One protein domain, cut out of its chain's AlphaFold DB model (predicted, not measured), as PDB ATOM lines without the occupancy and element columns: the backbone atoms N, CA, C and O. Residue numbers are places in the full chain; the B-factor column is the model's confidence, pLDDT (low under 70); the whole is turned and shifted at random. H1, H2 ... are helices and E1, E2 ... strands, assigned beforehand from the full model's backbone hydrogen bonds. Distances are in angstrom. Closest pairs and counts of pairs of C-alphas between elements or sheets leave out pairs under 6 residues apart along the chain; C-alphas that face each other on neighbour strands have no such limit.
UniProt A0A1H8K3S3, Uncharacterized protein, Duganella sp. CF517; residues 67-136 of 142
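What this domain is: This is residues 67 to 136 of the 142 residues of an uncharacterized protein of Duganella sp. CF517 (UniProt A0A1H8K3S3). A small antiparallel sheet of three strands, E1, E2 and E3, forms a head at one end, and an arm with two short helices, H1 and H2, sticks out from it. The arm makes much of the length: residues 71 to 77 and 79 to 92 stand free, and neither helix is on the sheet. The printed part has 70 residues, with the named elements H1, H2, E1, E2, E3 in that order; the class is mixed, helices and strands. The sheet's order is E1 - E2 - E3, a meander, each strand the antiparallel neighbour of the one before. The whole is extended, with a radius of gyration of the C-alphas of 19.0 A, and spans 53 by 33 by 25 A.

How they stand to each other: E2, residues 114 to 120, is the inner strand. It forms a hairpin with E3, residues 126 to 132, at 155 degrees between directions; N 117 and O 129 are 2.8 A apart, within hydrogen-bond range. E1, residues 104 to 107, and E2 form another hairpin, at 169 degrees, with N 118 and O 104 at 3.4 A. Residues 96 to 97 also pair, antiparallel, with residues 105 to 106 of E1. H2, residues 82 to 91, and H1, residues 72 to 78, are apart. In both, every O i to N i+4 pair is within hydrogen-bond range.

Where its parts are: E2 measures 19.6 A and E3 19.2 A, first to last C-alpha; E3 ends at C-alpha 132 (41.173, 142.525, -8.063). H2 measures 14.0 A. H1 begins at C-alpha 72 (82.787, 123.921, -25.154).

The domain as a whole: The C-alphas of Ala 72 and Ala 122, the two farthest apart, are 55.1 A apart. The printed part has no cut. The link from H2 to E1 is long, 12 residues. The model's pLDDT is under 70 at residues 74 to 93, 109 to 113 and 136.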
ATOM      1  N   LEU A  67      68.029 119.636 -31.685       88.00
ATOM      2  CA  LEU A  67      68.883 119.268 -30.557       88.00
ATOM      3  C   LEU A  67      70.308 119.057 -31.070       88.00
ATOM      4  O   LEU A  67      70.528 118.233 -31.959       88.00
ATOM      5  N   THR A  68      71.261 119.810 -30.535       84.69
ATOM      6  CA  THR A  68      72.679 119.739 -30.904       84.69
ATOM      7  C   THR A  68      73.541 119.545 -29.658       84.69
ATOM      8  O   THR A  68      73.106 119.787 -28.528       84.69
ATOM      9  N   ALA A  69      74.768 119.054 -29.848       78.62
ATOM     10  CA  ALA A  69      75.730 118.977 -28.756       78.62
ATOM     11  C   ALA A  69      76.172 120.402 -28.363       78.62
ATOM     12  O   ALA A  69      76.489 121.197 -29.253       78.62
ATOM     13  N   PRO A  70      76.204 120.745 -27.063       75.31
ATOM     14  CA  PRO A  70      76.663 122.055 -26.620       75.31
ATOM     15  C   PRO A  70      78.135 122.258 -26.991       75.31
ATOM     16  O   PRO A  70      78.967 121.367 -26.828       75.31
ATOM     17  N   THR A  71      78.471 123.455 -27.468       77.06
ATOM     18  CA  THR A  71      79.871 123.849 -27.694       77.06
ATOM     19  C   THR A  71      80.631 123.938 -26.362       77.06
ATOM     20  O   THR A  71      80.020 124.096 -25.304       77.06
ATOM     21  N   ALA A  72      81.969 123.886 -26.378       73.12
ATOM     22  CA  ALA A  72      82.787 123.921 -25.154       73.12
ATOM     23  C   ALA A  72      82.507 125.151 -24.257       73.12
ATOM     24  O   ALA A  72      82.456 125.039 -23.029       73.12
ATOM     25  N   GLY A  73      82.233 126.311 -24.865       74.75
ATOM     26  CA  GLY A  73      81.827 127.517 -24.134       74.75
ATOM     27  C   GLY A  73      80.447 127.383 -23.476       74.75
ATOM     28  O   GLY A  73      80.258 127.788 -22.333       74.75
ATOM     29  N   GLN A  74      79.494 126.749 -24.163       69.12
ATOM     30  CA  GLN A  74      78.137 126.525 -23.653       69.12
ATOM     31  C   GLN A  74      78.097 125.449 -22.567       69.12
ATOM     32  O   GLN A  74      77.381 125.605 -21.582       69.12
ATOM     33  N   ALA A  75      78.901 124.391 -22.705       68.88
ATOM     34  CA  ALA A  75      79.047 123.355 -21.690       68.88
ATOM     35  C   ALA A  75      79.521 123.953 -20.360       68.88
ATOM     36  O   ALA A  75      78.949 123.656 -19.318       68.88
ATOM     37  N   THR A  76      80.491 124.869 -20.403       66.88
ATOM     38  CA  THR A  76      81.002 125.553 -19.203       66.88
ATOM     39  C   THR A  76      79.925 126.405 -18.520       66.88
ATOM     40  O   THR A  76      79.816 126.394 -17.297       66.88
ATOM     41  N   ALA A  77      79.070 127.078 -19.296       64.81
ATOM     42  CA  ALA A  77      77.948 127.862 -18.774       64.81
ATOM     43  C   ALA A  77      76.801 127.005 -18.198       64.81
ATOM     44  O   ALA A  77      75.988 127.511 -17.432       64.81
ATOM     45  N   LEU A  78      76.724 125.719 -18.551       65.44
ATOM     46  CA  LEU A  78      75.742 124.770 -18.011       65.44
ATOM     47  C   LEU A  78      76.210 124.129 -16.693       65.44
ATOM     48  O   LEU A  78      75.385 123.600 -15.949       65.44
ATOM     49  N   ILE A  79      77.501 124.230 -16.357       65.62
ATOM     50  CA  ILE A  79      78.070 123.827 -15.060       65.62
ATOM     51  C   ILE A  79      77.850 124.966 -14.048       65.62
ATOM     52  O   ILE A  79      78.761 125.429 -13.369       65.62
ATOM     53  N   VAL A  80      76.623 125.479 -13.943       59.94
ATOM     54  CA  VAL A  80      76.260 126.327 -12.803       59.94
ATOM     55  C   VAL A  80      75.956 125.389 -11.637       59.94
ATOM     56  O   VAL A  80      75.120 124.493 -11.786       59.94
ATOM     57  N   PRO A  81      76.601 125.551 -10.465       58.72
ATOM     58  CA  PRO A  81      76.298 124.708  -9.323       58.72
ATOM     59  C   PRO A  81      74.807 124.838  -8.977       58.72
ATOM     60  O   PRO A  81      74.275 125.954  -8.952       58.72
ATOM     61  N   PRO A  82      74.118 123.731  -8.647       59.75
ATOM     62  CA  PRO A  82      72.669 123.710  -8.425       59.75
ATOM     63  C   PRO A  82      72.212 124.704  -7.349       59.75
ATOM     64  O   PRO A  82      71.073 125.156  -7.367       59.75
ATOM     65  N   LYS A  83      73.112 125.111  -6.446       57.88
ATOM     66  CA  LYS A  83      72.865 126.143  -5.435       57.88
ATOM     67  C   LYS A  83      72.636 127.538  -6.033       57.88
ATOM     68  O   LYS A  83      71.760 128.252  -5.558       57.88
ATOM     69  N   ALA A  84      73.374 127.913  -7.077       58.94
ATOM     70  CA  ALA A  84      73.191 129.194  -7.758       58.94
ATOM     71  C   ALA A  84      71.923 129.185  -8.630       58.94
ATOM     72  O   ALA A  84      71.170 130.154  -8.621       58.94
ATOM     73  N   ALA A  85      71.619 128.057  -9.283       59.53
ATOM     74  CA  ALA A  85      70.364 127.876 -10.016       59.53
ATOM     75  C   ALA A  85      69.133 127.883  -9.087       59.53
ATOM     76  O   ALA A  85      68.128 128.512  -9.402       59.53
ATOM     77  N   ALA A  86      69.216 127.246  -7.914       61.16
ATOM     78  CA  ALA A  86      68.151 127.267  -6.912       61.16
ATOM     79  C   ALA A  86      67.949 128.661  -6.300       61.16
ATOM     80  O   ALA A  86      66.810 129.061  -6.078       61.16
ATOM     81  N   ALA A  87      69.027 129.416  -6.061       61.34
ATOM     82  CA  ALA A  87      68.942 130.796  -5.584       61.34
ATOM     83  C   ALA A  87      68.320 131.728  -6.637       61.34
ATOM     84  O   ALA A  87      67.432 132.510  -6.309       61.34
ATOM     85  N   ALA A  88      68.709 131.593  -7.908       60.28
ATOM     86  CA  ALA A  88      68.111 132.345  -9.010       60.28
ATOM     87  C   ALA A  88      66.630 131.982  -9.223       60.28
ATOM     88  O   ALA A  88      65.801 132.865  -9.420       60.28
ATOM     89  N   ALA A  89      66.275 130.697  -9.111       61.12
ATOM     90  CA  ALA A  89      64.890 130.234  -9.179       61.12
ATOM     91  C   ALA A  89      64.057 130.643  -7.954       61.12
ATOM     92  O   ALA A  89      62.844 130.769  -8.059       61.12
ATOM     93  N   ALA A  90      64.673 130.826  -6.783       61.12
ATOM     94  CA  ALA A  90      64.001 131.375  -5.610       61.12
ATOM     95  C   ALA A  90      63.772 132.887  -5.751       61.12
ATOM     96  O   ALA A  90      62.717 133.370  -5.358       61.12
ATOM     97  N   ALA A  91      64.716 133.610  -6.358       61.53
ATOM     98  CA  ALA A  91      64.600 135.042  -6.626       61.53
ATOM     99  C   ALA A  91      63.532 135.379  -7.682       61.53
ATOM    100  O   ALA A  91      62.986 136.476  -7.666       61.53
ATOM    101  N   SER A  92      63.205 134.442  -8.576       63.28
ATOM    102  CA  SER A  92      62.147 134.593  -9.583       63.28
ATOM    103  C   SER A  92      60.792 134.017  -9.162       63.28
ATOM    104  O   SER A  92      59.848 134.037  -9.955       63.28
ATOM    105  N   ARG A  93      60.658 133.503  -7.930       66.56
ATOM    106  CA  ARG A  93      59.357 133.056  -7.420       66.56
ATOM    107  C   ARG A  93      58.491 134.269  -7.093       66.56
ATOM    108  O   ARG A  93      58.922 135.115  -6.309       66.56
ATOM    109  N   PRO A  94      57.259 134.330  -7.622       70.56
ATOM    110  CA  PRO A  94      56.312 135.355  -7.224       70.56
ATOM    111  C   PRO A  94      56.070 135.311  -5.714       70.56
ATOM    112  O   PRO A  94      55.958 134.227  -5.128       70.56
ATOM    113  N   ALA A  95      55.976 136.483  -5.087       81.38
ATOM    114  CA  ALA A  95      55.611 136.579  -3.682       81.38
ATOM    115  C   ALA A  95      54.211 135.981  -3.468       81.38
ATOM    116  O   ALA A  95      53.263 136.318  -4.181       81.38
ATOM    117  N   LEU A  96      54.104 135.071  -2.497       83.00
ATOM    118  CA  LEU A  96      52.849 134.428  -2.117       83.00
ATOM    119  C   LEU A  96      52.245 135.167  -0.923       83.00
ATOM    120  O   LEU A  96      52.881 135.261   0.127       83.00
ATOM    121  N   THR A  97      50.996 135.602  -1.051       82.69
ATOM    122  CA  THR A  97      50.207 136.165   0.050       82.69
ATOM    123  C   THR A  97      49.230 135.107   0.557       82.69
ATOM    124  O   THR A  97      48.592 134.413  -0.237       82.69
ATOM    125  N   ARG A  98      49.108 134.952   1.882       84.00
ATOM    126  CA  ARG A  98      48.129 134.048   2.512       84.00
ATOM    127  C   ARG A  98      47.027 134.864   3.195       84.00
ATOM    128  O   ARG A  98      47.344 135.562   4.157       84.00
ATOM    129  N   PRO A  99      45.768 134.789   2.732       80.44
ATOM    130  CA  PRO A  99      44.644 135.447   3.389       80.44
ATOM    131  C   PRO A  99      44.278 134.772   4.729       80.44
ATOM    132  O   PRO A  99      44.575 133.588   4.912       80.44
ATOM    133  N   PRO A 100      43.574 135.476   5.639       77.44
ATOM    134  CA  PRO A 100      43.174 134.948   6.952       77.44
ATOM    135  C   PRO A 100      42.297 133.691   6.884       77.44
ATOM    136  O   PRO A 100      42.406 132.809   7.731       77.44
ATOM    137  N   HIS A 101      41.457 133.584   5.854       75.06
ATOM    138  CA  HIS A 101      40.499 132.487   5.668       75.06
ATOM    139  C   HIS A 101      41.060 131.326   4.825       75.06
ATOM    140  O   HIS A 101      40.318 130.477   4.340       75.06
ATOM    141  N   GLY A 102      42.385 131.277   4.646       80.81
ATOM    142  CA  GLY A 102      43.062 130.274   3.831       80.81
ATOM    143  C   GLY A 102      43.187 130.661   2.354       80.81
ATOM    144  O   GLY A 102      42.749 131.720   1.908       80.81
ATOM    145  N   GLY A 103      43.846 129.790   1.588       79.88
ATOM    146  CA  GLY A 103      44.196 130.033   0.187       79.88
ATOM    147  C   GLY A 103      45.581 130.658  -0.007       79.88
ATOM    148  O   GLY A 103      46.294 130.987   0.944       79.88
ATOM    149  N   VAL A 104      45.988 130.768  -1.269       83.69
ATOM    150  CA  VAL A 104      47.256 131.386  -1.679       83.69
ATOM    151  C   VAL A 104      46.968 132.341  -2.829       83.69
ATOM    152  O   VAL A 104      46.294 131.961  -3.787       83.69
ATOM    153  N   ALA A 105      47.476 133.565  -2.718       77.00
ATOM    154  CA  ALA A 105      47.383 134.596  -3.740       77.00
ATOM    155  C   ALA A 105      48.777 134.939  -4.284       77.00
ATOM    156  O   ALA A 105      49.759 134.957  -3.540       77.00
ATOM    157  N   VAL A 106      48.849 135.219  -5.585       85.69
ATOM    158  CA  VAL A 106      50.059 135.678  -6.284       85.69
ATOM    159  C   VAL A 106      49.731 136.947  -7.061       85.69
ATOM    160  O   VAL A 106      48.746 136.962  -7.799       85.69
ATOM    161  N   LYS A 107      50.562 137.989  -6.923       80.00
ATOM    162  CA  LYS A 107      50.464 139.216  -7.729       80.00
ATOM    163  C   LYS A 107      50.952 138.934  -9.154       80.00
ATOM    164  O   LYS A 107      52.084 138.489  -9.327       80.00
ATOM    165  N   LEU A 108      50.098 139.161 -10.156       75.31
ATOM    166  CA  LEU A 108      50.399 138.836 -11.558       75.31
ATOM    167  C   LEU A 108      50.961 140.018 -12.362       75.31
ATOM    168  O   LEU A 108      51.784 139.804 -13.247       75.31
ATOM    169  N   ASP A 109      50.523 141.243 -12.068       66.44
ATOM    170  CA  ASP A 109      50.967 142.470 -12.741       66.44
ATOM    171  C   ASP A 109      50.885 143.665 -11.770       66.44
ATOM    172  O   ASP A 109      50.102 143.672 -10.816       66.44
ATOM    173  N   GLU A 110      51.721 144.673 -12.003       66.50
ATOM    174  CA  GLU A 110      51.723 145.963 -11.309       66.50
ATOM    175  C   GLU A 110      50.776 146.972 -11.969       66.50
ATOM    176  O   GLU A 110      50.296 147.883 -11.300       66.50
ATOM    177  N   ARG A 111      50.471 146.813 -13.268       63.69
ATOM    178  CA  ARG A 111      49.617 147.762 -14.009       63.69
ATOM    179  C   ARG A 111      48.147 147.682 -13.610       63.69
ATOM    180  O   ARG A 111      47.445 148.689 -13.643       63.69
ATOM    181  N   HIS A 112      47.698 146.494 -13.219       60.00
ATOM    182  CA  HIS A 112      46.376 146.232 -12.667       60.00
ATOM    183  C   HIS A 112      46.564 145.188 -11.570       60.00
ATOM    184  O   HIS A 112      46.914 144.055 -11.884       60.00
ATOM    185  N   GLU A 113      46.371 145.555 -10.304       68.19
ATOM    186  CA  GLU A 113      46.567 144.671  -9.146       68.19
ATOM    187  C   GLU A 113      45.556 143.517  -9.159       68.19
ATOM    188  O   GLU A 113      44.480 143.558  -8.557       68.19
ATOM    189  N   ARG A 114      45.882 142.496  -9.951       74.94
ATOM    190  CA  ARG A 114      45.085 141.300 -10.187       74.94
ATOM    191  C   ARG A 114      45.822 140.116  -9.591       74.94
ATOM    192  O   ARG A 114      47.015 139.914  -9.837       74.94
ATOM    193  N   TYR A 115      45.076 139.324  -8.843       77.56
ATOM    194  CA  TYR A 115      45.576 138.164  -8.131       77.56
ATOM    195  C   TYR A 115      44.864 136.918  -8.635       77.56
ATOM    196  O   TYR A 115      43.642 136.907  -8.782       77.56
ATOM    197  N   ALA A 116      45.630 135.857  -8.879       82.88
ATOM    198  CA  ALA A 116      45.060 134.521  -8.979       82.88
ATOM    199  C   ALA A 116      44.898 133.967  -7.560       82.88
ATOM    200  O   ALA A 116      45.885 133.844  -6.832       82.88
ATOM    201  N   VAL A 117      43.665 133.653  -7.168       84.06
ATOM    202  CA  VAL A 117      43.324 133.094  -5.859       84.06
ATOM    203  C   VAL A 117      42.898 131.648  -6.056       84.06
ATOM    204  O   VAL A 117      41.961 131.366  -6.799       84.06
ATOM    205  N   ALA A 118      43.579 130.724  -5.379       88.75
ATOM    206  CA  ALA A 118      43.157 129.331  -5.294       88.75
ATOM    207  C   ALA A 118      42.602 129.048  -3.895       88.75
ATOM    208  O   ALA A 118      43.283 129.288  -2.891       88.75
ATOM    209  N   ARG A 119      41.376 128.521  -3.826       85.00
ATOM    210  CA  ARG A 119      40.703 128.140  -2.577       85.00
ATOM    211  C   ARG A 119      40.342 126.671  -2.607       85.00
ATOM    212  O   ARG A 119      39.965 126.147  -3.650       85.00
ATOM    213  N   LYS A 120      40.463 126.028  -1.451       87.62
ATOM    214  CA  LYS A 120      40.053 124.645  -1.245       87.62
ATOM    215  C   LYS A 120      38.743 124.646  -0.465       87.62
ATOM    216  O   LYS A 120      38.687 125.280   0.585       87.62
ATOM    217  N   ASP A 121      37.718 123.980  -0.978       82.25
ATOM    218  CA  ASP A 121      36.442 123.841  -0.274       82.25
ATOM    219  C   ASP A 121      36.479 122.716   0.780       82.25
ATOM    220  O   ASP A 121      37.485 122.016   0.949       82.25
ATOM    221  N   ALA A 122      35.371 122.537   1.504       83.81
ATOM    222  CA  ALA A 122      35.242 121.512   2.540       83.81
ATOM    223  C   ALA A 122      35.300 120.069   1.996       83.81
ATOM    224  O   ALA A 122      35.695 119.160   2.723       83.81
ATOM    225  N   ALA A 123      34.950 119.854   0.722       86.25
ATOM    226  CA  ALA A 123      35.095 118.567   0.035       86.25
ATOM    227  C   ALA A 123      36.534 118.333  -0.467       86.25
ATOM    228  O   ALA A 123      36.889 117.240  -0.910       86.25
ATOM    229  N   GLY A 124      37.381 119.355  -0.370       85.12
ATOM    230  CA  GLY A 124      38.775 119.334  -0.754       85.12
ATOM    231  C   GLY A 124      39.045 119.656  -2.221       85.12
ATOM    232  O   GLY A 124      40.188 119.502  -2.656       85.12
ATOM    233  N   MET A 125      38.041 120.127  -2.959       89.06
ATOM    234  CA  MET A 125      38.185 120.577  -4.340       89.06
ATOM    235  C   MET A 125      38.820 121.964  -4.376       89.06
ATOM    236  O   MET A 125      38.564 122.799  -3.510       89.06
ATOM    237  N   VAL A 126      39.670 122.212  -5.377       87.06
ATOM    238  CA  VAL A 126      40.346 123.503  -5.551       87.06
ATOM    239  C   VAL A 126      39.672 124.293  -6.664       87.06
ATOM    240  O   VAL A 126      39.669 123.863  -7.815       87.06
ATOM    241  N   ALA A 127      39.148 125.467  -6.323       87.50
ATOM    242  CA  ALA A 127      38.652 126.452  -7.275       87.50
ATOM    243  C   ALA A 127      39.678 127.581  -7.439       87.50
ATOM    244  O   ALA A 127      40.277 128.027  -6.456       87.50
ATOM    245  N   ALA A 128      39.877 128.038  -8.675       86.44
ATOM    246  CA  ALA A 128      40.783 129.133  -9.006       86.44
ATOM    247  C   ALA A 128      40.009 130.300  -9.633       86.44
ATOM    248  O   ALA A 128      39.247 130.103 -10.579       86.44
ATOM    249  N   THR A 129      40.221 131.510  -9.120       85.50
ATOM    250  CA  THR A 129      39.593 132.751  -9.596       85.50
ATOM    251  C   THR A 129      40.641 133.844  -9.814       85.50
ATOM    252  O   THR A 129      41.705 133.835  -9.196       85.50
ATOM    253  N   CYS A 130      40.356 134.792 -10.713       83.44
ATOM    254  CA  CYS A 130      41.163 136.002 -10.900       83.44
ATOM    255  C   CYS A 130      40.421 137.204 -10.303       83.44
ATOM    256  O   CYS A 130      39.417 137.648 -10.862       83.44
ATOM    257  N   GLU A 131      40.923 137.742  -9.194       84.75
ATOM    258  CA  GLU A 131      40.268 138.787  -8.400       84.75
ATOM    259  C   GLU A 131      41.106 140.083  -8.384       84.75
ATOM    260  O   GLU A 131      42.339 140.022  -8.439       84.75
ATOM    261  N   PRO A 132      40.478 141.275  -8.372       82.56
ATOM    262  CA  PRO A 132      41.173 142.525  -8.063       82.56
ATOM    263  C   PRO A 132      41.513 142.613  -6.566       82.56
ATOM    264  O   PRO A 132      40.862 141.960  -5.751       82.56
ATOM    265  N   ASP A 133      42.471 143.470  -6.205       76.31
ATOM    266  CA  ASP A 133      42.919 143.680  -4.816       76.31
ATOM    267  C   ASP A 133      41.766 143.919  -3.821       76.31
ATOM    268  O   ASP A 133      41.697 143.274  -2.779       76.31
ATOM    269  N   SER A 134      40.772 144.730  -4.205       76.75
ATOM    270  CA  SER A 134      39.598 145.062  -3.380       76.75
ATOM    271  C   SER A 134      38.697 143.878  -3.008       76.75
ATOM    272  O   SER A 134      37.762 144.050  -2.232       76.75
ATOM    273  N   LYS A 135      38.929 142.690  -3.577       71.62
ATOM    274  CA  LYS A 135      38.167 141.467  -3.291       71.62
ATOM    275  C   LYS A 135      38.978 140.396  -2.565       71.62
ATOM    276  O   LYS A 135      38.425 139.356  -2.205       71.62
ATOM    277  N   LEU A 136      40.252 140.660  -2.273       67.38
ATOM    278  CA  LEU A 136      41.070 139.782  -1.446       67.38
ATOM    279  C   LEU A 136      40.566 139.791   0.007       67.38
ATOM    280  O   LEU A 136      40.812 140.727   0.758       67.38
TER     281      LEU A 136